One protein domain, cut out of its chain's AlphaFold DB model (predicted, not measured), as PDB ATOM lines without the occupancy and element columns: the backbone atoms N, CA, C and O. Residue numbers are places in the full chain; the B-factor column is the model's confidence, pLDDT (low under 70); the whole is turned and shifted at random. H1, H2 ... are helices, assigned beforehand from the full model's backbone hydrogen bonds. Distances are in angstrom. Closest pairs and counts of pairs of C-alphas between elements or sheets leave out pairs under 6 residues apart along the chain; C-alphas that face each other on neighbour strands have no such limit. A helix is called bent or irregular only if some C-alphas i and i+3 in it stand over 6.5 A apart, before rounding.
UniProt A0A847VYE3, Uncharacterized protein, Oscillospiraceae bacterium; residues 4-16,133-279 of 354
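AT A GLANCE: This is residues 4 to 16 and 133 to 279 of the 354 residues of an uncharacterized protein of Oscillospiraceae bacterium (UniProt A0A847VYE3). Three helices, H1, H7 and H5, lie side by side in a layer with H7 in the middle, and H2 and H4 pack beside H7 and H5 to make a four-helix bundle of H2, H4, H5 and H7. The long helix H8 folds back from the end of H7 and slants away from it, with little H9 after its far end; H3 packs by H7 and short H6 by H2. The printed part has 160 residues with nine named helices, H1 to H9 in order, and no named strand: the class is all helix. The whole is compact, with a radius of gyration of the C-alphas of 16.1 A and spans of 47 by 35 by 27 A.

IN THESE COORDINATES: H1, residues 4 to 14, begins at C-alpha 4 (13.445, -11.689, 113.372). After the cut come H2, residues 134 to 145, H3, residues 147 to 156, and H4, residues 159 to 179, 30.0 A long. H5, residues 182 to 205, spans 34.5 A and ends at C-alpha 205 (-6.431, -5.057, 142.672). H6 is residues 209 to 212. H7, residues 222 to 244, spans 31.8 A, with a kink of 39 degrees near residue 229. H8, residues 249 to 272, spans 33.7 A, and H9, residues 274 to 277, ends at C-alpha 277 (12.916, -25.107, 132.340). H2, H3 and H7 are irregular: C-alphas 135 and 138 are 7.4 A apart, 149 and 152 8.3 A, 224 and 227 7.8 A.

HOW THE PARTS SIT: H7 is the hub, touching five helices. It touches H5 at a shallow tilt of 11 degrees, opposite ways, the closest C-alphas being Asn 184 and Ala 242, 5.9 A apart. It touches H1 likewise at 11 degrees, opposite ways, at Ala 5 and Cys 237, 5.2 A. With residues 222 to 232 alone it touches H2, at Ser 144 and Gln 228, 5.6 A, and with 229 to 233 alone H3, at Pro 148 and Asn 229, 5.8 A. H7 and H8 form a helical hairpin, closest at Val 243 and Lys 252, 5.8 A, as do H4 and H5, at Val 177 and Arg 185, 4.8 A. H2 touches H4 at Phe 142 and Ala 162, 5.9 A, and H6 at Lys 136 and Thr 210, 5.6 A. H9 is close to H8 but not clearly touching, 7.0 A between C-alphas 270 and 277. Each O i to N i+4 pair is within hydrogen-bond range in H1, H4, H5 and H8, but 6 of 8 in H2, 16 of 19 in H7 and 2 of 6 in H3, which has 4 of 7 O i to N i+3 pairs in range; H6 and H9 are too short for such an i+4 pair.

THE WHOLE: The two C-alphas farthest apart, Ser 208 and Gly 249, are 48.3 A apart. Residues 17 to 132 are not printed, and C-alphas 16 and 133 are 27.4 A apart across the cut. Of the links printed whole, H6 to H7 is short and the others are tight. The mean pLDDT of the printed part is 82.0; residues 4 to 16, 263, 266 to 267 and 269 to 279 are under 70.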
ATOM      1  N   LYS A   4      12.570 -11.264 112.261       53.53
ATOM      2  CA  LYS A   4      13.445 -11.689 113.372       53.53
ATOM      3  C   LYS A   4      12.840 -11.378 114.743       53.53
ATOM      4  O   LYS A   4      12.812 -12.235 115.610       53.53
ATOM      5  N   ALA A   5      12.285 -10.180 114.913       58.47
ATOM      6  CA  ALA A   5      11.627  -9.784 116.155       58.47
ATOM      7  C   ALA A   5      10.285 -10.504 116.369       58.47
ATOM      8  O   ALA A   5       9.889 -10.705 117.509       58.47
ATOM      9  N   ARG A   6       9.597 -10.937 115.302       63.56
ATOM     10  CA  ARG A   6       8.383 -11.771 115.422       63.56
ATOM     11  C   ARG A   6       8.722 -13.180 115.896       63.56
ATOM     12  O   ARG A   6       8.018 -13.709 116.741       63.56
ATOM     13  N   ILE A   7       9.812 -13.743 115.382       51.12
ATOM     14  CA  ILE A   7      10.332 -15.047 115.796       51.12
ATOM     15  C   ILE A   7      10.789 -14.995 117.259       51.12
ATOM     16  O   ILE A   7      10.416 -15.864 118.036       51.12
ATOM     17  N   ILE A   8      11.515 -13.946 117.661       64.06
ATOM     18  CA  ILE A   8      11.915 -13.745 119.064       64.06
ATOM     19  C   ILE A   8      10.689 -13.576 119.961       64.06
ATOM     20  O   ILE A   8      10.664 -14.149 121.037       64.06
ATOM     21  N   LEU A   9       9.670 -12.830 119.528       63.69
ATOM     22  CA  LEU A   9       8.437 -12.675 120.297       63.69
ATOM     23  C   LEU A   9       7.715 -14.014 120.471       63.69
ATOM     24  O   LEU A   9       7.284 -14.342 121.567       63.69
ATOM     25  N   PHE A  10       7.602 -14.783 119.391       64.69
ATOM     26  CA  PHE A  10       6.972 -16.097 119.402       64.69
ATOM     27  C   PHE A  10       7.695 -17.057 120.350       64.69
ATOM     28  O   PHE A  10       7.068 -17.610 121.249       64.69
ATOM     29  N   TYR A  11       9.017 -17.186 120.215       53.81
ATOM     30  CA  TYR A  11       9.807 -18.020 121.116       53.81
ATOM     31  C   TYR A  11       9.828 -17.466 122.538       53.81
ATOM     32  O   TYR A  11       9.682 -18.229 123.471       53.81
ATOM     33  N   GLY A  12       9.931 -16.154 122.732       62.28
ATOM     34  CA  GLY A  12       9.922 -15.532 124.056       62.28
ATOM     35  C   GLY A  12       8.615 -15.755 124.814       62.28
ATOM     36  O   GLY A  12       8.654 -15.912 126.025       62.28
ATOM     37  N   ILE A  13       7.475 -15.815 124.114       65.44
ATOM     38  CA  ILE A  13       6.181 -16.180 124.709       65.44
ATOM     39  C   ILE A  13       6.125 -17.682 125.006       65.44
ATOM     40  O   ILE A  13       5.706 -18.060 126.094       65.44
ATOM     41  N   LEU A  14       6.563 -18.533 124.070       56.00
ATOM     42  CA  LEU A  14       6.593 -19.989 124.271       56.00
ATOM     43  C   LEU A  14       7.555 -20.431 125.379       56.00
ATOM     44  O   LEU A  14       7.324 -21.451 126.016       56.00
ATOM     45  N   LEU A  15       8.634 -19.679 125.583       56.38
ATOM     46  CA  LEU A  15       9.706 -19.969 126.533       56.38
ATOM     47  C   LEU A  15       9.517 -19.233 127.862       56.38
ATOM     48  O   LEU A  15      10.435 -19.223 128.683       56.38
ATOM     49  N   LEU A  16       8.357 -18.603 128.091       61.94
ATOM     50  CA  LEU A  16       8.016 -18.155 129.435       61.94
ATOM     51  C   LEU A  16       8.005 -19.392 130.343       61.94
ATOM     52  O   LEU A  16       7.316 -20.358 130.013       61.94
ATOM     53  N   ASP A 133       1.976  -4.448 152.116       91.00
ATOM     54  CA  ASP A 133       3.329  -4.268 152.640       91.00
ATOM     55  C   ASP A 133       4.126  -3.291 151.764       91.00
ATOM     56  O   ASP A 133       4.620  -3.620 150.681       91.00
ATOM     57  N   THR A 134       4.268  -2.060 152.260       92.88
ATOM     58  CA  THR A 134       5.040  -1.001 151.591       92.88
ATOM     59  C   THR A 134       6.523  -1.342 151.436       92.88
ATOM     60  O   THR A 134       7.156  -0.854 150.498       92.88
ATOM     61  N   THR A 135       7.082  -2.201 152.296       94.31
ATOM     62  CA  THR A 135       8.506  -2.568 152.256       94.31
ATOM     63  C   THR A 135       8.846  -3.423 151.037       94.31
ATOM     64  O   THR A 135       9.985  -3.423 150.579       94.31
ATOM     65  N   LYS A 136       7.851  -4.098 150.445       94.12
ATOM     66  CA  LYS A 136       8.018  -4.995 149.288       94.12
ATOM     67  C   LYS A 136       7.681  -4.351 147.950       94.12
ATOM     68  O   LYS A 136       7.658  -5.024 146.919       94.12
ATOM     69  N   ILE A 137       7.433  -3.042 147.928       95.25
ATOM     70  CA  ILE A 137       7.031  -2.345 146.703       95.25
ATOM     71  C   ILE A 137       8.131  -2.379 145.632       95.25
ATOM     72  O   ILE A 137       7.837  -2.545 144.449       95.25
ATOM     73  N   ILE A 138       9.402  -2.288 146.036       96.56
ATOM     74  CA  ILE A 138      10.546  -2.361 145.119       96.56
ATOM     75  C   ILE A 138      10.598  -3.745 144.473       96.56
ATOM     76  O   ILE A 138      10.666  -3.854 143.247       96.56
ATOM     77  N   GLU A 139      10.499  -4.802 145.281       95.38
ATOM     78  CA  GLU A 139      10.437  -6.182 144.806       95.38
ATOM     79  C   GLU A 139       9.260  -6.396 143.842       95.38
ATOM     80  O   GLU A 139       9.437  -7.007 142.788       95.38
ATOM     81  N   PHE A 140       8.088  -5.827 144.136       95.69
ATOM     82  CA  PHE A 140       6.907  -5.914 143.275       95.69
ATOM     83  C   PHE A 140       7.155  -5.333 141.873       95.69
ATOM     84  O   PHE A 140       6.879  -5.988 140.859       95.69
ATOM     85  N   PHE A 141       7.688  -4.110 141.785       96.00
ATOM     86  CA  PHE A 141       7.975  -3.486 140.490       96.00
ATOM     87  C   PHE A 141       9.126  -4.184 139.764       96.00
ATOM     88  O   PHE A 141       9.063  -4.379 138.548       96.00
ATOM     89  N   PHE A 142      10.147  -4.619 140.501       95.19
ATOM     90  CA  PHE A 142      11.252  -5.384 139.940       95.19
ATOM     91  C   PHE A 142      10.762  -6.698 139.324       95.19
ATOM     92  O   PHE A 142      11.108  -7.003 138.178       95.19
ATOM     93  N   ARG A 143       9.885  -7.429 140.026       91.50
ATOM     94  CA  ARG A 143       9.239  -8.627 139.478       91.50
ATOM     95  C   ARG A 143       8.405  -8.318 138.244       91.50
ATOM     96  O   ARG A 143       8.488  -9.034 137.256       91.50
ATOM     97  N   SER A 144       7.653  -7.225 138.275       93.81
ATOM     98  CA  SER A 144       6.802  -6.826 137.154       93.81
ATOM     99  C   SER A 144       7.601  -6.533 135.881       93.81
ATOM    100  O   SER A 144       7.131  -6.815 134.784       93.81
ATOM    101  N   TRP A 145       8.773  -5.898 135.989       94.31
ATOM    102  CA  TRP A 145       9.436  -5.300 134.821       94.31
ATOM    103  C   TRP A 145      10.714  -6.007 134.385       94.31
ATOM    104  O   TRP A 145      11.075  -5.934 133.213       94.31
ATOM    105  N   ILE A 146      11.419  -6.657 135.311       91.81
ATOM    106  CA  ILE A 146      12.774  -7.172 135.074       91.81
ATOM    107  C   ILE A 146      12.819  -8.698 135.132       91.81
ATOM    108  O   ILE A 146      13.645  -9.301 134.446       91.81
ATOM    109  N   TYR A 147      11.914  -9.325 135.894       87.56
ATOM    110  CA  TYR A 147      11.905 -10.769 136.147       87.56
ATOM    111  C   TYR A 147      12.116 -11.660 134.915       87.56
ATOM    112  O   TYR A 147      12.952 -12.559 135.017       87.56
ATOM    113  N   PRO A 148      11.504 -11.403 133.734       83.56
ATOM    114  CA  PRO A 148      11.722 -12.240 132.549       83.56
ATOM    115  C   PRO A 148      13.193 -12.415 132.151       83.56
ATOM    116  O   PRO A 148      13.548 -13.416 131.536       83.56
ATOM    117  N   PHE A 149      14.057 -11.456 132.498       82.94
ATOM    118  CA  PHE A 149      15.475 -11.466 132.133       82.94
ATOM    119  C   PHE A 149      16.399 -11.967 133.242       82.94
ATOM    120  O   PHE A 149      17.556 -12.284 132.974       82.94
ATOM    121  N   VAL A 150      15.917 -12.006 134.483       86.00
ATOM    122  CA  VAL A 150      16.746 -12.263 135.672       86.00
ATOM    123  C   VAL A 150      16.240 -13.426 136.514       86.00
ATOM    124  O   VAL A 150      16.843 -13.713 137.542       86.00
ATOM    125  N   TRP A 151      15.175 -14.114 136.085       81.81
ATOM    126  CA  TRP A 151      14.560 -15.216 136.827       81.81
ATOM    127  C   TRP A 151      15.555 -16.272 137.352       81.81
ATOM    128  O   TRP A 151      15.414 -16.631 138.521       81.81
ATOM    129  N   PRO A 152      16.610 -16.709 136.617       80.81
ATOM    130  CA  PRO A 152      17.527 -17.733 137.129       80.81
ATOM    131  C   PRO A 152      18.387 -17.223 138.286       80.81
ATOM    132  O   PRO A 152      18.905 -17.997 139.082       80.81
ATOM    133  N   PHE A 153      18.562 -15.904 138.361       85.75
ATOM    134  CA  PHE A 153      19.408 -15.239 139.340       85.75
ATOM    135  C   PHE A 153      18.591 -14.421 140.340       85.75
ATOM    136  O   PHE A 153      19.159 -13.616 141.074       85.75
ATOM    137  N   TYR A 154      17.268 -14.601 140.358       87.12
ATOM    138  CA  TYR A 154      16.347 -13.781 141.132       87.12
ATOM    139  C   TYR A 154      16.709 -13.753 142.623       87.12
ATOM    140  O   TYR A 154      16.771 -12.680 143.217       87.12
ATOM    141  N   SER A 155      17.069 -14.907 143.188       89.81
ATOM    142  CA  SER A 155      17.474 -15.060 144.592       89.81
ATOM    143  C   SER A 155      18.774 -14.357 144.976       89.81
ATOM    144  O   SER A 155      19.047 -14.185 146.160       89.81
ATOM    145  N   TYR A 156      19.564 -13.892 144.004       91.94
ATOM    146  CA  TYR A 156      20.774 -13.106 144.257       91.94
ATOM    147  C   TYR A 156      20.512 -11.591 144.306       91.94
ATOM    148  O   TYR A 156      21.456 -10.808 144.513       91.94
ATOM    149  N   PHE A 157      19.269 -11.152 144.078       95.38
ATOM    150  CA  PHE A 157      18.878  -9.747 144.153       95.38
ATOM    151  C   PHE A 157      18.561  -9.299 145.583       95.38
ATOM    152  O   PHE A 157      18.310 -10.086 146.485       95.38
ATOM    153  N   ASN A 158      18.622  -7.986 145.766       96.19
ATOM    154  CA  ASN A 158      18.134  -7.252 146.925       96.19
ATOM    155  C   ASN A 158      17.585  -5.906 146.423       96.19
ATOM    156  O   ASN A 158      17.758  -5.584 145.241       96.19
ATOM    157  N   ASP A 159      16.987  -5.100 147.303       96.94
ATOM    158  CA  ASP A 159      16.382  -3.815 146.922       96.94
ATOM    159  C   ASP A 159      17.360  -2.905 146.170       96.94
ATOM    160  O   ASP A 159      17.006  -2.298 145.161       96.94
ATOM    161  N   PHE A 160      18.623  -2.854 146.602       97.25
ATOM    162  CA  PHE A 160      19.642  -2.024 145.963       97.25
ATOM    163  C   PHE A 160      19.924  -2.456 144.516       97.25
ATOM    164  O   PHE A 160      19.856  -1.638 143.594       97.25
ATOM    165  N   LYS A 161      20.193  -3.751 144.288       96.62
ATOM    166  CA  LYS A 161      20.408  -4.294 142.935       96.62
ATOM    167  C   LYS A 161      19.150  -4.138 142.076       96.62
ATOM    168  O   LYS A 161      19.258  -3.791 140.902       96.62
ATOM    169  N   ALA A 162      17.973  -4.346 142.664       96.25
ATOM    170  CA  ALA A 162      16.690  -4.206 141.988       96.25
ATOM    171  C   ALA A 162      16.446  -2.766 141.514       96.25
ATOM    172  O   ALA A 162      16.114  -2.563 140.345       96.25
ATOM    173  N   ILE A 163      16.692  -1.769 142.372       96.94
ATOM    174  CA  ILE A 163      16.604  -0.344 142.023       96.94
ATOM    175  C   ILE A 163      17.545  -0.017 140.862       96.94
ATOM    176  O   ILE A 163      17.110   0.582 139.879       96.94
ATOM    177  N   ILE A 164      18.816  -0.435 140.931       97.19
ATOM    178  CA  ILE A 164      19.789  -0.180 139.856       97.19
ATOM    179  C   ILE A 164      19.306  -0.781 138.533       97.19
ATOM    180  O   ILE A 164      19.315  -0.099 137.506       97.19
ATOM    181  N   SER A 165      18.849  -2.034 138.543       94.00
ATOM    182  CA  SER A 165      18.336  -2.697 137.343       94.00
ATOM    183  C   SER A 165      17.077  -2.029 136.790       94.00
ATOM    184  O   SER A 165      16.958  -1.879 135.574       94.00
ATOM    185  N   MET A 166      16.161  -1.582 137.651       95.00
ATOM    186  CA  MET A 166      14.966  -0.847 137.232       95.00
ATOM    187  C   MET A 166      15.310   0.511 136.622       95.00
ATOM    188  O   MET A 166      14.767   0.853 135.571       95.00
ATOM    189  N   ILE A 167      16.225   1.270 137.232       95.81
ATOM    190  CA  ILE A 167      16.703   2.544 136.681       95.81
ATOM    191  C   ILE A 167      17.336   2.301 135.311       95.81
ATOM    192  O   ILE A 167      16.955   2.960 134.345       95.81
ATOM    193  N   ALA A 168      18.229   1.314 135.194       93.00
ATOM    194  CA  ALA A 168      18.852   0.958 133.923       93.00
ATOM    195  C   ALA A 168      17.803   0.601 132.858       93.00
ATOM    196  O   ALA A 168      17.872   1.098 131.731       93.00
ATOM    197  N   PHE A 169      16.796  -0.196 133.219       90.81
ATOM    198  CA  PHE A 169      15.689  -0.538 132.331       90.81
ATOM    199  C   PHE A 169      14.901   0.699 131.894       90.81
ATOM    200  O   PHE A 169      14.729   0.897 130.694       90.81
ATOM    201  N   ILE A 170      14.485   1.573 132.816       92.38
ATOM    202  CA  ILE A 170      13.769   2.819 132.491       92.38
ATOM    203  C   ILE A 170      14.615   3.708 131.568       92.38
ATOM    204  O   ILE A 170      14.103   4.223 130.573       92.38
ATOM    205  N   THR A 171      15.912   3.872 131.843       92.31
ATOM    206  CA  THR A 171      16.814   4.677 131.009       92.31
ATOM    207  C   THR A 171      16.925   4.112 129.596       92.31
ATOM    208  O   THR A 171      16.781   4.862 128.629       92.31
ATOM    209  N   ILE A 172      17.115   2.794 129.459       89.19
ATOM    210  CA  ILE A 172      17.097   2.100 128.163       89.19
ATOM    211  C   ILE A 172      15.765   2.362 127.462       89.19
ATOM    212  O   ILE A 172      15.737   2.736 126.287       89.19
ATOM    213  N   CYS A 173      14.664   2.229 128.196       88.56
ATOM    214  CA  CYS A 173      13.332   2.402 127.657       88.56
ATOM    215  C   CYS A 173      13.130   3.798 127.059       88.56
ATOM    216  O   CYS A 173      12.721   3.920 125.901       88.56
ATOM    217  N   ILE A 174      13.471   4.835 127.825       91.00
ATOM    218  CA  ILE A 174      13.390   6.244 127.426       91.00
ATOM    219  C   ILE A 174      14.303   6.516 126.227       91.00
ATOM    220  O   ILE A 174      13.855   7.084 125.229       91.00
ATOM    221  N   TYR A 175      15.559   6.065 126.279       89.62
ATOM    222  CA  TYR A 175      16.518   6.229 125.186       89.62
ATOM    223  C   TYR A 175      15.964   5.682 123.861       89.62
ATOM    224  O   TYR A 175      15.968   6.375 122.840       89.62
ATOM    225  N   PHE A 176      15.406   4.468 123.875       86.50
ATOM    226  CA  PHE A 176      14.853   3.860 122.669       86.50
ATOM    227  C   PHE A 176      13.585   4.551 122.161       86.50
ATOM    228  O   PHE A 176      13.387   4.570 120.949       86.50
ATOM    229  N   VAL A 177      12.761   5.181 123.009       88.81
ATOM    230  CA  VAL A 177      11.661   6.041 122.520       88.81
ATOM    231  C   VAL A 177      12.221   7.172 121.660       88.81
ATOM    232  O   VAL A 177      11.717   7.431 120.563       88.81
ATOM    233  N   PHE A 178      13.284   7.831 122.117       87.44
ATOM    234  CA  PHE A 178      13.841   8.984 121.416       87.44
ATOM    235  C   PHE A 178      14.591   8.606 120.137       87.44
ATOM    236  O   PHE A 178      14.414   9.274 119.117       87.44
ATOM    237  N   VAL A 179      15.360   7.516 120.140       85.06
ATOM    238  CA  VAL A 179      16.187   7.134 118.980       85.06
ATOM    239  C   VAL A 179      15.431   6.268 117.963       85.06
ATOM    240  O   VAL A 179      15.795   6.225 116.787       85.06
ATOM    241  N   ALA A 180      14.340   5.605 118.357       85.06
ATOM    242  CA  ALA A 180      13.538   4.816 117.426       85.06
ATOM    243  C   ALA A 180      12.880   5.682 116.335       85.06
ATOM    244  O   ALA A 180      12.409   6.798 116.578       85.06
ATOM    245  N   GLY A 181      12.765   5.116 115.128       84.06
ATOM    246  CA  GLY A 181      11.990   5.717 114.042       84.06
ATOM    247  C   GLY A 181      10.513   5.912 114.415       84.06
ATOM    248  O   GLY A 181       9.981   5.217 115.281       84.06
ATOM    249  N   LYS A 182       9.822   6.834 113.729       85.25
ATOM    250  CA  LYS A 182       8.466   7.320 114.077       85.25
ATOM    251  C   LYS A 182       7.450   6.214 114.404       85.25
ATOM    252  O   LYS A 182       6.686   6.360 115.356       85.25
ATOM    253  N   ALA A 183       7.433   5.126 113.630       83.31
ATOM    254  CA  ALA A 183       6.524   4.000 113.858       83.31
ATOM    255  C   ALA A 183       6.862   3.232 115.151       83.31
ATOM    256  O   ALA A 183       5.994   3.039 115.998       83.31
ATOM    257  N   ASN A 184       8.133   2.864 115.336       86.06
ATOM    258  CA  ASN A 184       8.602   2.134 116.517       86.06
ATOM    259  C   ASN A 184       8.521   2.991 117.790       86.06
ATOM    260  O   ASN A 184       8.164   2.473 118.838       86.06
ATOM    261  N   ARG A 185       8.773   4.304 117.698       89.56
ATOM    262  CA  ARG A 185       8.636   5.248 118.818       89.56
ATOM    263  C   ARG A 185       7.231   5.231 119.411       89.56
ATOM    264  O   ARG A 185       7.080   5.114 120.620       89.56
ATOM    265  N   LYS A 186       6.208   5.354 118.558       89.25
ATOM    266  CA  LYS A 186       4.810   5.332 119.006       89.25
ATOM    267  C   LYS A 186       4.442   3.983 119.616       89.25
ATOM    268  O   LYS A 186       3.787   3.962 120.648       89.25
ATOM    269  N   LEU A 187       4.876   2.887 118.989       90.44
ATOM    270  CA  LEU A 187       4.638   1.543 119.509       90.44
ATOM    271  C   LEU A 187       5.251   1.372 120.904       90.44
ATOM    272  O   LEU A 187       4.531   1.023 121.827       90.44
ATOM    273  N   LEU A 188       6.536   1.706 121.066       91.44
ATOM    274  CA  LEU A 188       7.232   1.658 122.354       91.44
ATOM    275  C   LEU A 188       6.524   2.501 123.412       91.44
ATOM    276  O   LEU A 188       6.251   2.011 124.500       91.44
ATOM    277  N   PHE A 189       6.181   3.747 123.078       92.25
ATOM    278  CA  PHE A 189       5.485   4.643 123.996       92.25
ATOM    279  C   PHE A 189       4.166   4.046 124.506       92.25
ATOM    280  O   PHE A 189       3.937   4.006 125.713       92.25
ATOM    281  N   VAL A 190       3.329   3.529 123.599       91.94
ATOM    282  CA  VAL A 190       2.063   2.880 123.965       91.94
ATOM    283  C   VAL A 190       2.319   1.630 124.809       91.94
ATOM    284  O   VAL A 190       1.677   1.470 125.842       91.94
ATOM    285  N   SER A 191       3.289   0.787 124.436       92.81
ATOM    286  CA  SER A 191       3.656  -0.406 125.208       92.81
ATOM    287  C   SER A 191       4.061  -0.086 126.650       92.81
ATOM    288  O   SER A 191       3.633  -0.792 127.560       92.81
ATOM    289  N   TYR A 192       4.841   0.976 126.889       93.31
ATOM    290  CA  TYR A 192       5.213   1.363 128.256       93.31
ATOM    291  C   TYR A 192       4.047   1.868 129.069       93.31
ATOM    292  O   TYR A 192       3.917   1.493 130.228       93.31
ATOM    293  N   LEU A 193       3.207   2.720 128.479       94.38
ATOM    294  CA  LEU A 193       2.025   3.207 129.176       94.38
ATOM    295  C   LEU A 193       1.113   2.042 129.557       94.38
ATOM    296  O   LEU A 193       0.601   2.015 130.674       94.38
ATOM    297  N   THR A 194       0.969   1.047 128.677       94.81
ATOM    298  CA  THR A 194       0.245  -0.184 128.997       94.81
ATOM    299  C   THR A 194       0.926  -0.973 130.116       94.81
ATOM    300  O   THR A 194       0.234  -1.379 131.044       94.81
ATOM    301  N   LEU A 195       2.252  -1.162 130.086       95.44
ATOM    302  CA  LEU A 195       2.984  -1.868 131.147       95.44
ATOM    303  C   LEU A 195       2.820  -1.179 132.509       95.44
ATOM    304  O   LEU A 195       2.489  -1.840 133.491       95.44
ATOM    305  N   ILE A 196       3.015   0.141 132.568       95.31
ATOM    306  CA  ILE A 196       2.869   0.937 133.794       95.31
ATOM    307  C   ILE A 196       1.424   0.860 134.290       95.31
ATOM    308  O   ILE A 196       1.197   0.502 135.443       95.31
ATOM    309  N   GLY A 197       0.450   1.131 133.416       93.44
ATOM    310  CA  GLY A 197      -0.968   1.095 133.767       93.44
ATOM    311  C   GLY A 197      -1.400  -0.272 134.290       93.44
ATOM    312  O   GLY A 197      -2.036  -0.354 135.335       93.44
ATOM    313  N   TYR A 198      -0.989  -1.353 133.624       93.62
ATOM    314  CA  TYR A 198      -1.309  -2.707 134.066       93.62
ATOM    315  C   TYR A 198      -0.622  -3.064 135.390       93.62
ATOM    316  O   TYR A 198      -1.258  -3.635 136.268       93.62
ATOM    317  N   THR A 199       0.640  -2.660 135.579       94.81
ATOM    318  CA  THR A 199       1.363  -2.852 136.850       94.81
ATOM    319  C   THR A 199       0.637  -2.171 138.011       94.81
ATOM    320  O   THR A 199       0.460  -2.783 139.062       94.81
ATOM    321  N   LEU A 200       0.167  -0.935 137.812       92.75
ATOM    322  CA  LEU A 200      -0.608  -0.207 138.818       92.75
ATOM    323  C   LEU A 200      -1.950  -0.882 139.102       92.75
ATOM    324  O   LEU A 200      -2.327  -1.014 140.262       92.75
ATOM    325  N   ILE A 201      -2.650  -1.354 138.068       89.94
ATOM    326  CA  ILE A 201      -3.903  -2.095 138.245       89.94
ATOM    327  C   ILE A 201      -3.658  -3.356 139.072       89.94
ATOM    328  O   ILE A 201      -4.389  -3.574 140.029       89.94
ATOM    329  N   THR A 202      -2.619  -4.143 138.772       89.88
ATOM    330  CA  THR A 202      -2.268  -5.335 139.561       89.88
ATOM    331  C   THR A 202      -1.926  -4.986 141.007       89.88
ATOM    332  O   THR A 202      -2.380  -5.678 141.912       89.88
ATOM    333  N   LEU A 203      -1.169  -3.910 141.246       90.56
ATOM    334  CA  LEU A 203      -0.824  -3.464 142.599       90.56
ATOM    335  C   LEU A 203      -2.076  -3.101 143.415       90.56
ATOM    336  O   LEU A 203      -2.173  -3.437 144.592       90.56
ATOM    337  N   LEU A 204      -3.037  -2.423 142.780       86.88
ATOM    338  CA  LEU A 204      -4.265  -1.956 143.426       86.88
ATOM    339  C   LEU A 204      -5.304  -3.067 143.611       86.88
ATOM    340  O   LEU A 204      -5.970  -3.090 144.646       86.88
ATOM    341  N   SER A 205      -5.449  -3.966 142.635       81.44
ATOM    342  CA  SER A 205      -6.431  -5.057 142.672       81.44
ATOM    343  C   SER A 205      -5.949  -6.274 143.456       81.44
ATOM    344  O   SER A 205      -6.766  -7.051 143.935       81.44
ATOM    345  N   ARG A 206      -4.632  -6.452 143.618       82.94
ATOM    346  CA  ARG A 206      -4.037  -7.595 144.323       82.94
ATOM    347  C   ARG A 206      -3.020  -7.145 145.377       82.94
ATOM    348  O   ARG A 206      -1.858  -7.548 145.351       82.94
ATOM    349  N   LYS A 207      -3.468  -6.322 146.328       84.75
ATOM    350  CA  LYS A 207      -2.627  -5.742 147.396       84.75
ATOM    351  C   LYS A 207      -1.865  -6.792 148.211       84.75
ATOM    352  O   LYS A 207      -0.682  -6.597 148.496       84.75
ATOM    353  N   SER A 208      -2.509  -7.927 148.496       83.69
ATOM    354  CA  SER A 208      -1.929  -9.041 149.257       83.69
ATOM    355  C   SER A 208      -0.695  -9.662 148.601       83.69
ATOM    356  O   SER A 208       0.109 -10.270 149.301       83.69
ATOM    357  N   LEU A 209      -0.474  -9.464 147.291       86.19
ATOM    358  CA  LEU A 209       0.737  -9.955 146.625       86.19
ATOM    359  C   LEU A 209       2.001  -9.433 147.288       86.19
ATOM    360  O   LEU A 209       2.966 -10.178 147.365       86.19
ATOM    361  N   THR A 210       1.987  -8.193 147.784       89.56
ATOM    362  CA  THR A 210       3.152  -7.583 148.437       89.56
ATOM    363  C   THR A 210       3.588  -8.338 149.691       89.56
ATOM    364  O   THR A 210       4.782  -8.530 149.870       89.56
ATOM    365  N   LYS A 211       2.656  -8.866 150.496       85.44
ATOM    366  CA  LYS A 211       2.970  -9.672 151.692       85.44
ATOM    367  C   LYS A 211       3.627 -11.009 151.372       85.44
ATOM    368  O   LYS A 211       4.422 -11.527 152.147       85.44
ATOM    369  N   VAL A 212       3.271 -11.576 150.226       84.56
ATOM    370  CA  VAL A 212       3.770 -12.880 149.788       84.56
ATOM    371  C   VAL A 212       5.199 -12.771 149.224       84.56
ATOM    372  O   VAL A 212       5.883 -13.774 149.027       84.56
ATOM    373  N   LEU A 213       5.686 -11.552 148.971       87.88
ATOM    374  CA  LEU A 213       7.044 -11.311 148.499       87.88
ATOM    375  C   LEU A 213       8.059 -11.487 149.638       87.88
ATOM    376  O   LEU A 213       8.126 -10.706 150.586       87.88
ATOM    377  N   LEU A 214       8.893 -12.517 149.514       86.31
ATOM    378  CA  LEU A 214       9.841 -12.938 150.547       86.31
ATOM    379  C   LEU A 214      11.250 -12.357 150.362       86.31
ATOM    380  O   LEU A 214      12.233 -13.067 150.549       86.31
ATOM    381  N   GLY A 215      11.389 -11.086 149.969       88.44
ATOM    382  CA  GLY A 215      12.704 -10.439 149.880       88.44
ATOM    383  C   GLY A 215      13.632 -11.134 148.888       88.44
ATOM    384  O   GLY A 215      14.774 -11.435 149.221       88.44
ATOM    385  N   TYR A 216      13.135 -11.416 147.685       90.44
ATOM    386  CA  TYR A 216      13.860 -12.068 146.590       90.44
ATOM    387  C   TYR A 216      14.168 -13.563 146.780       90.44
ATOM    388  O   TYR A 216      14.596 -14.210 145.831       90.44
ATOM    389  N   LEU A 217      13.872 -14.166 147.936       83.06
ATOM    390  CA  LEU A 217      14.237 -15.562 148.225       83.06
ATOM    391  C   LEU A 217      13.543 -16.603 147.332       83.06
ATOM    392  O   LEU A 217      14.122 -17.647 147.041       83.06
ATOM    393  N   ARG A 218      12.297 -16.347 146.910       79.06
ATOM    394  CA  ARG A 218      11.483 -17.283 146.111       79.06
ATOM    395  C   ARG A 218      10.806 -16.567 144.952       79.06
ATOM    396  O   ARG A 218      10.351 -15.442 145.121       79.06
ATOM    397  N   SER A 219      10.681 -17.229 143.805       73.75
ATOM    398  CA  SER A 219       9.996 -16.712 142.608       73.75
ATOM    399  C   SER A 219       8.473 -16.667 142.732       73.75
ATOM    400  O   SER A 219       7.825 -15.842 142.089       73.75
ATOM    401  N   TRP A 220       7.880 -17.518 143.568       73.56
ATOM    402  CA  TRP A 220       6.437 -17.523 143.785       73.56
ATOM    403  C   TRP A 220       5.973 -16.197 144.428       73.56
ATOM    404  O   TRP A 220       6.679 -15.692 145.307       73.56
ATOM    405  N   PRO A 221       4.849 -15.580 144.003       73.81
ATOM    406  CA  PRO A 221       3.913 -16.009 142.962       73.81
ATOM    407  C   PRO A 221       4.077 -15.222 141.637       73.81
ATOM    408  O   PRO A 221       3.247 -14.382 141.277       73.81
ATOM    409  N   ASP A 222       5.135 -15.503 140.871       74.38
ATOM    410  CA  ASP A 222       5.439 -14.879 139.568       74.38
ATOM    411  C   ASP A 222       4.297 -14.955 138.533       74.38
ATOM    412  O   ASP A 222       4.146 -14.061 137.698       74.38
ATOM    413  N   ARG A 223       3.439 -15.974 138.630       78.00
ATOM    414  CA  ARG A 223       2.250 -16.174 137.787       78.00
ATOM    415  C   ARG A 223       1.301 -14.967 137.714       78.00
ATOM    416  O   ARG A 223       0.625 -14.798 136.703       78.00
ATOM    417  N   TYR A 224       1.246 -14.113 138.740       84.50
ATOM    418  CA  TYR A 224       0.402 -12.906 138.725       84.50
ATOM    419  C   TYR A 224       0.996 -11.752 137.907       84.50
ATOM    420  O   TYR A 224       0.282 -10.807 137.580       84.50
ATOM    421  N   PHE A 225       2.275 -11.850 137.538       89.62
ATOM    422  CA  PHE A 225       2.976 -10.889 136.688       89.62
ATOM    423  C   PHE A 225       3.033 -11.347 135.223       89.62
ATOM    424  O   PHE A 225       3.775 -10.784 134.423       89.62
ATOM    425  N   TYR A 226       2.262 -12.374 134.844       86.50
ATOM    426  CA  TYR A 226       2.313 -12.990 133.515       86.50
ATOM    427  C   TYR A 226       2.126 -11.982 132.369       86.50
ATOM    428  O   TYR A 226       2.887 -11.984 131.401       86.50
ATOM    429  N   VAL A 227       1.157 -11.071 132.493       90.38
ATOM    430  CA  VAL A 227       0.909 -10.035 131.478       90.38
ATOM    431  C   VAL A 227       2.073  -9.060 131.390       90.38
ATOM    432  O   VAL A 227       2.518  -8.742 130.290       90.38
ATOM    433  N   GLN A 228       2.576  -8.591 132.533       93.81
ATOM    434  CA  GLN A 228       3.720  -7.690 132.595       93.81
ATOM    435  C   GLN A 228       4.944  -8.353 131.959       93.81
ATOM    436  O   GLN A 228       5.593  -7.736 131.119       93.81
ATOM    437  N   ASN A 229       5.182  -9.632 132.254       89.19
ATOM    438  CA  ASN A 229       6.265 -10.419 131.680       89.19
ATOM    439  C   ASN A 229       6.165 -10.486 130.149       89.19
ATOM    440  O   ASN A 229       7.134 -10.170 129.457       89.19
ATOM    441  N   ILE A 230       4.988 -10.812 129.599       87.50
ATOM    442  CA  ILE A 230       4.786 -10.817 128.140       87.50
ATOM    443  C   ILE A 230       4.972  -9.412 127.550       87.50
ATOM    444  O   ILE A 230       5.619  -9.259 126.512       87.50
ATOM    445  N   LEU A 231       4.428  -8.370 128.188       91.50
ATOM    446  CA  LEU A 231       4.558  -6.986 127.720       91.50
ATOM    447  C   LEU A 231       6.020  -6.528 127.699       91.50
ATOM    448  O   LEU A 231       6.448  -5.896 126.735       91.50
ATOM    449  N   VAL A 232       6.799  -6.877 128.720       91.94
ATOM    450  CA  VAL A 232       8.238  -6.604 128.803       91.94
ATOM    451  C   VAL A 232       8.989  -7.307 127.670       91.94
ATOM    452  O   VAL A 232       9.804  -6.679 126.989       91.94
ATOM    453  N   VAL A 233       8.676  -8.577 127.397       86.00
ATOM    454  CA  VAL A 233       9.251  -9.315 126.260       86.00
ATOM    455  C   VAL A 233       8.867  -8.656 124.930       86.00
ATOM    456  O   VAL A 233       9.716  -8.483 124.052       86.00
ATOM    457  N   PHE A 234       7.617  -8.209 124.777       86.25
ATOM    458  CA  PHE A 234       7.155  -7.480 123.594       86.25
ATOM    459  C   PHE A 234       7.893  -6.148 123.393       86.25
ATOM    460  O   PHE A 234       8.319  -5.824 122.277       86.25
ATOM    461  N   ILE A 235       8.081  -5.382 124.468       90.62
ATOM    462  CA  ILE A 235       8.862  -4.140 124.484       90.62
ATOM    463  C   ILE A 235      10.294  -4.424 124.031       90.62
ATOM    464  O   ILE A 235      10.793  -3.765 123.115       90.62
ATOM    465  N   PHE A 236      10.925  -5.458 124.591       86.12
ATOM    466  CA  PHE A 236      12.275  -5.860 124.214       86.12
ATOM    467  C   PHE A 236      12.371  -6.241 122.730       86.12
ATOM    468  O   PHE A 236      13.241  -5.746 122.013       86.12
ATOM    469  N   CYS A 237      11.426  -7.026 122.209       82.81
ATOM    470  CA  CYS A 237      11.363  -7.353 120.779       82.81
ATOM    471  C   CYS A 237      11.213  -6.101 119.903       82.81
ATOM    472  O   CYS A 237      11.797  -5.997 118.815       82.81
ATOM    473  N   THR A 238      10.457  -5.117 120.385       84.62
ATOM    474  CA  THR A 238      10.294  -3.832 119.708       84.62
ATOM    475  C   THR A 238      11.598  -3.028 119.720       84.62
ATOM    476  O   THR A 238      11.921  -2.427 118.694       84.62
ATOM    477  N   PHE A 239      12.412  -3.091 120.784       85.00
ATOM    478  CA  PHE A 239      13.772  -2.528 120.784       85.00
ATOM    479  C   PHE A 239      14.649  -3.142 119.719       85.00
ATOM    480  O   PHE A 239      15.237  -2.417 118.918       85.00
ATOM    481  N   VAL A 240      14.691  -4.472 119.659       80.56
ATOM    482  CA  VAL A 240      15.466  -5.193 118.648       80.56
ATOM    483  C   VAL A 240      15.054  -4.748 117.244       80.56
ATOM    484  O   VAL A 240      15.896  -4.466 116.387       80.56
ATOM    485  N   SER A 241      13.746  -4.603 117.012       80.38
ATOM    486  CA  SER A 241      13.226  -4.082 115.748       80.38
ATOM    487  C   SER A 241      13.601  -2.610 115.512       80.38
ATOM    488  O   SER A 241      13.856  -2.233 114.366       80.38
ATOM    489  N   ALA A 242      13.639  -1.779 116.555       82.12
ATOM    490  CA  ALA A 242      13.989  -0.363 116.474       82.12
ATOM    491  C   ALA A 242      15.472  -0.146 116.146       82.12
ATOM    492  O   ALA A 242      15.773   0.676 115.277       82.12
ATOM    493  N   VAL A 243      16.379  -0.933 116.737       81.12
ATOM    494  CA  VAL A 243      17.817  -0.943 116.406       81.12
ATOM    495  C   VAL A 243      18.029  -1.163 114.907       81.12
ATOM    496  O   VAL A 243      18.806  -0.458 114.264       81.12
ATOM    497  N   GLY A 244      17.290  -2.102 114.306       74.12
ATOM    498  CA  GLY A 244      17.366  -2.372 112.868       74.12
ATOM    499  C   GLY A 244      17.041  -1.159 111.985       74.12
ATOM    500  O   GLY A 244      17.585  -1.049 110.884       74.12
ATOM    501  N   SER A 245      16.210  -0.242 112.487       72.88
ATOM    502  CA  SER A 245      15.758   0.973 111.795       72.88
ATOM    503  C   SER A 245      16.596   2.228 112.071       72.88
ATOM    504  O   SER A 245      16.259   3.285 111.551       72.88
ATOM    505  N   MET A 246      17.664   2.143 112.874       77.19
ATOM    506  CA  MET A 246      18.525   3.298 113.164       77.19
ATOM    507  C   MET A 246      19.379   3.698 111.948       77.19
ATOM    508  O   MET A 246      19.820   2.832 111.179       77.19
ATOM    509  N   ASN A 247      19.607   5.011 111.811       72.94
ATOM    510  CA  ASN A 247      20.413   5.621 110.745       72.94
ATOM    511  C   ASN A 247      21.919   5.601 111.052       72.94
ATOM    512  O   ASN A 247      22.721   5.493 110.131       72.94
ATOM    513  N   ASP A 248      22.308   5.670 112.328       77.06
ATOM    514  CA  ASP A 248      23.714   5.607 112.742       77.06
ATOM    515  C   ASP A 248      24.244   4.172 112.610       77.06
ATOM    516  O   ASP A 248      23.864   3.280 113.372       77.06
ATOM    517  N   GLY A 249      25.119   3.944 111.627       75.81
ATOM    518  CA  GLY A 249      25.675   2.625 111.326       75.81
ATOM    519  C   GLY A 249      26.534   2.034 112.449       75.81
ATOM    520  O   GLY A 249      26.519   0.816 112.642       75.81
ATOM    521  N   VAL A 250      27.238   2.867 113.221       73.88
ATOM    522  CA  VAL A 250      28.151   2.412 114.283       73.88
ATOM    523  C   VAL A 250      27.353   1.972 115.504       73.88
ATOM    524  O   VAL A 250      27.524   0.846 115.984       73.88
ATOM    525  N   ILE A 251      26.429   2.817 115.970       75.31
ATOM    526  CA  ILE A 251      25.547   2.496 117.103       75.31
ATOM    527  C   ILE A 251      24.671   1.290 116.759       75.31
ATOM    528  O   ILE A 251      24.535   0.364 117.558       75.31
ATOM    529  N   LYS A 252      24.141   1.245 115.533       77.69
ATOM    530  CA  LYS A 252      23.351   0.118 115.028       77.69
ATOM    531  C   LYS A 252      24.118  -1.196 115.063       77.69
ATOM    532  O   LYS A 252      23.550  -2.196 115.494       77.69
ATOM    533  N   ASN A 253      25.372  -1.221 114.613       77.00
ATOM    534  CA  ASN A 253      26.166  -2.448 114.620       77.00
ATOM    535  C   ASN A 253      26.486  -2.903 116.048       77.00
ATOM    536  O   ASN A 253      26.273  -4.071 116.354       77.00
ATOM    537  N   ARG A 254      26.876  -1.987 116.949       76.75
ATOM    538  CA  ARG A 254      27.113  -2.313 118.369       76.75
ATOM    539  C   ARG A 254      25.863  -2.875 119.050       76.75
ATOM    540  O   ARG A 254      25.931  -3.909 119.706       76.75
ATOM    541  N   LEU A 255      24.713  -2.233 118.848       76.88
ATOM    542  CA  LEU A 255      23.442  -2.683 119.417       76.88
ATOM    543  C   LEU A 255      22.960  -4.001 118.806       76.88
ATOM    544  O   LEU A 255      22.430  -4.838 119.527       76.88
ATOM    545  N   LYS A 256      23.165  -4.225 117.503       76.88
ATOM    546  CA  LYS A 256      22.880  -5.525 116.878       76.88
ATOM    547  C   LYS A 256      23.725  -6.631 117.493       76.88
ATOM    548  O   LYS A 256      23.166  -7.669 117.821       76.88
ATOM    549  N   THR A 257      25.027  -6.406 117.671       75.69
ATOM    550  CA  THR A 257      25.919  -7.383 118.303       75.69
ATOM    551  C   THR A 257      25.482  -7.678 119.731       75.69
ATOM    552  O   THR A 257      25.365  -8.846 120.084       75.69
ATOM    553  N   LEU A 258      25.153  -6.650 120.521       75.12
ATOM    554  CA  LEU A 258      24.646  -6.826 121.883       75.12
ATOM    555  C   LEU A 258      23.345  -7.635 121.908       75.12
ATOM    556  O   LEU A 258      23.228  -8.583 122.672       75.12
ATOM    557  N   VAL A 259      22.376  -7.298 121.054       73.06
ATOM    558  CA  VAL A 259      21.107  -8.034 120.956       73.06
ATOM    559  C   VAL A 259      21.336  -9.480 120.529       73.06
ATOM    560  O   VAL A 259      20.750 -10.385 121.113       73.06
ATOM    561  N   SER A 260      22.174  -9.716 119.519       73.00
ATOM    562  CA  SER A 260      22.522 -11.066 119.076       73.00
ATOM    563  C   SER A 260      23.198 -11.858 120.188       73.00
ATOM    564  O   SER A 260      22.842 -13.013 120.394       73.00
ATOM    565  N   PHE A 261      24.109 -11.236 120.936       74.69
ATOM    566  CA  PHE A 261      24.751 -11.848 122.091       74.69
ATOM    567  C   PHE A 261      23.739 -12.183 123.187       74.69
ATOM    568  O   PHE A 261      23.735 -13.310 123.658       74.69
ATOM    569  N   LEU A 262      22.841 -11.259 123.545       70.75
ATOM    570  CA  LEU A 262      21.790 -11.505 124.537       70.75
ATOM    571  C   LEU A 262      20.854 -12.635 124.105       70.75
ATOM    572  O   LEU A 262      20.521 -13.474 124.925       70.75
ATOM    573  N   LEU A 263      20.475 -12.704 122.826       68.50
ATOM    574  CA  LEU A 263      19.654 -13.799 122.304       68.50
ATOM    575  C   LEU A 263      20.380 -15.140 122.366       68.50
ATOM    576  O   LEU A 263      19.793 -16.121 122.806       68.50
ATOM    577  N   ILE A 264      21.644 -15.182 121.941       72.75
ATOM    578  CA  ILE A 264      22.468 -16.392 122.020       72.75
ATOM    579  C   ILE A 264      22.640 -16.801 123.480       72.75
ATOM    580  O   ILE A 264      22.444 -17.962 123.803       72.75
ATOM    581  N   TYR A 265      22.931 -15.854 124.369       70.62
ATOM    582  CA  TYR A 265      23.046 -16.088 125.802       70.62
ATOM    583  C   TYR A 265      21.737 -16.603 126.401       70.62
ATOM    584  O   TYR A 265      21.769 -17.567 127.152       70.62
ATOM    585  N   SER A 266      20.583 -16.036 126.036       64.81
ATOM    586  CA  SER A 266      19.274 -16.544 126.451       64.81
ATOM    587  C   SER A 266      19.034 -17.960 125.937       64.81
ATOM    588  O   SER A 266      18.623 -18.805 126.716       64.81
ATOM    589  N   VAL A 267      19.329 -18.255 124.667       68.50
ATOM    590  CA  VAL A 267      19.203 -19.616 124.116       68.50
ATOM    591  C   VAL A 267      20.140 -20.583 124.835       68.50
ATOM    592  O   VAL A 267      19.698 -21.651 125.227       68.50
ATOM    593  N   ILE A 268      21.396 -20.203 125.072       70.94
ATOM    594  CA  ILE A 268      22.377 -21.014 125.800       70.94
ATOM    595  C   ILE A 268      21.925 -21.242 127.239       70.94
ATOM    596  O   ILE A 268      21.938 -22.381 127.687       70.94
ATOM    597  N   LEU A 269      21.493 -20.198 127.951       65.25
ATOM    598  CA  LEU A 269      20.928 -20.333 129.291       65.25
ATOM    599  C   LEU A 269      19.762 -21.311 129.271       65.25
ATOM    600  O   LEU A 269      19.724 -22.201 130.107       65.25
ATOM    601  N   LEU A 270      18.853 -21.187 128.305       64.38
ATOM    602  CA  LEU A 270      17.708 -22.078 128.186       64.38
ATOM    603  C   LEU A 270      18.118 -23.519 127.829       64.38
ATOM    604  O   LEU A 270      17.507 -24.460 128.315       64.38
ATOM    605  N   SER A 271      19.149 -23.711 127.005       67.50
ATOM    606  CA  SER A 271      19.643 -25.039 126.617       67.50
ATOM    607  C   SER A 271      20.434 -25.726 127.731       67.50
ATOM    608  O   SER A 271      20.247 -26.916 127.956       67.50
ATOM    609  N   ILE A 272      21.296 -24.994 128.444       67.69
ATOM    610  CA  ILE A 272      22.072 -25.515 129.581       67.69
ATOM    611  C   ILE A 272      21.140 -25.817 130.754       67.69
ATOM    612  O   ILE A 272      21.282 -26.836 131.419       67.69
ATOM    613  N   ASN A 273      20.145 -24.959 130.959       60.03
ATOM    614  CA  ASN A 273      19.135 -25.129 131.986       60.03
ATOM    615  C   ASN A 273      17.847 -25.742 131.433       60.03
ATOM    616  O   ASN A 273      16.783 -25.461 131.971       60.03
ATOM    617  N   ALA A 274      17.895 -26.595 130.403       55.72
ATOM    618  CA  ALA A 274      16.692 -27.294 129.936       55.72
ATOM    619  C   ALA A 274      16.052 -28.104 131.082       55.72
ATOM    620  O   ALA A 274      14.837 -28.080 131.254       55.72
ATOM    621  N   ASN A 275      16.886 -28.678 131.955       51.66
ATOM    622  CA  ASN A 275      16.463 -29.332 133.194       51.66
ATOM    623  C   ASN A 275      15.941 -28.360 134.271       51.66
ATOM    624  O   ASN A 275      15.323 -28.826 135.204       51.66
ATOM    625  N   ILE A 276      16.160 -27.042 134.171       50.44
ATOM    626  CA  ILE A 276      15.538 -26.008 135.034       50.44
ATOM    627  C   ILE A 276      14.374 -25.319 134.308       50.44
ATOM    628  O   ILE A 276      13.630 -24.582 134.918       50.44
ATOM    629  N   ILE A 277      14.180 -25.488 133.001       48.97
ATOM    630  CA  ILE A 277      12.916 -25.107 132.340       48.97
ATOM    631  C   ILE A 277      11.875 -26.196 132.589       48.97
ATOM    632  O   ILE A 277      10.690 -25.907 132.739       48.97
ATOM    633  N   PHE A 278      12.347 -27.437 132.660       48.53
ATOM    634  CA  PHE A 278      11.561 -28.645 132.819       48.53
ATOM    635  C   PHE A 278      12.075 -29.473 134.009       48.53
ATOM    636  O   PHE A 278      12.324 -30.662 133.843       48.53
ATOM    637  N   GLU A 279      12.312 -28.869 135.182       42.59
ATOM    638  CA  GLU A 279      12.778 -29.609 136.374       42.59
ATOM    639  C   GLU A 279      11.677 -30.584 136.821       42.59
ATOM    640  O   GLU A 279      10.804 -30.254 137.615       42.59
TER     641      GLU A 279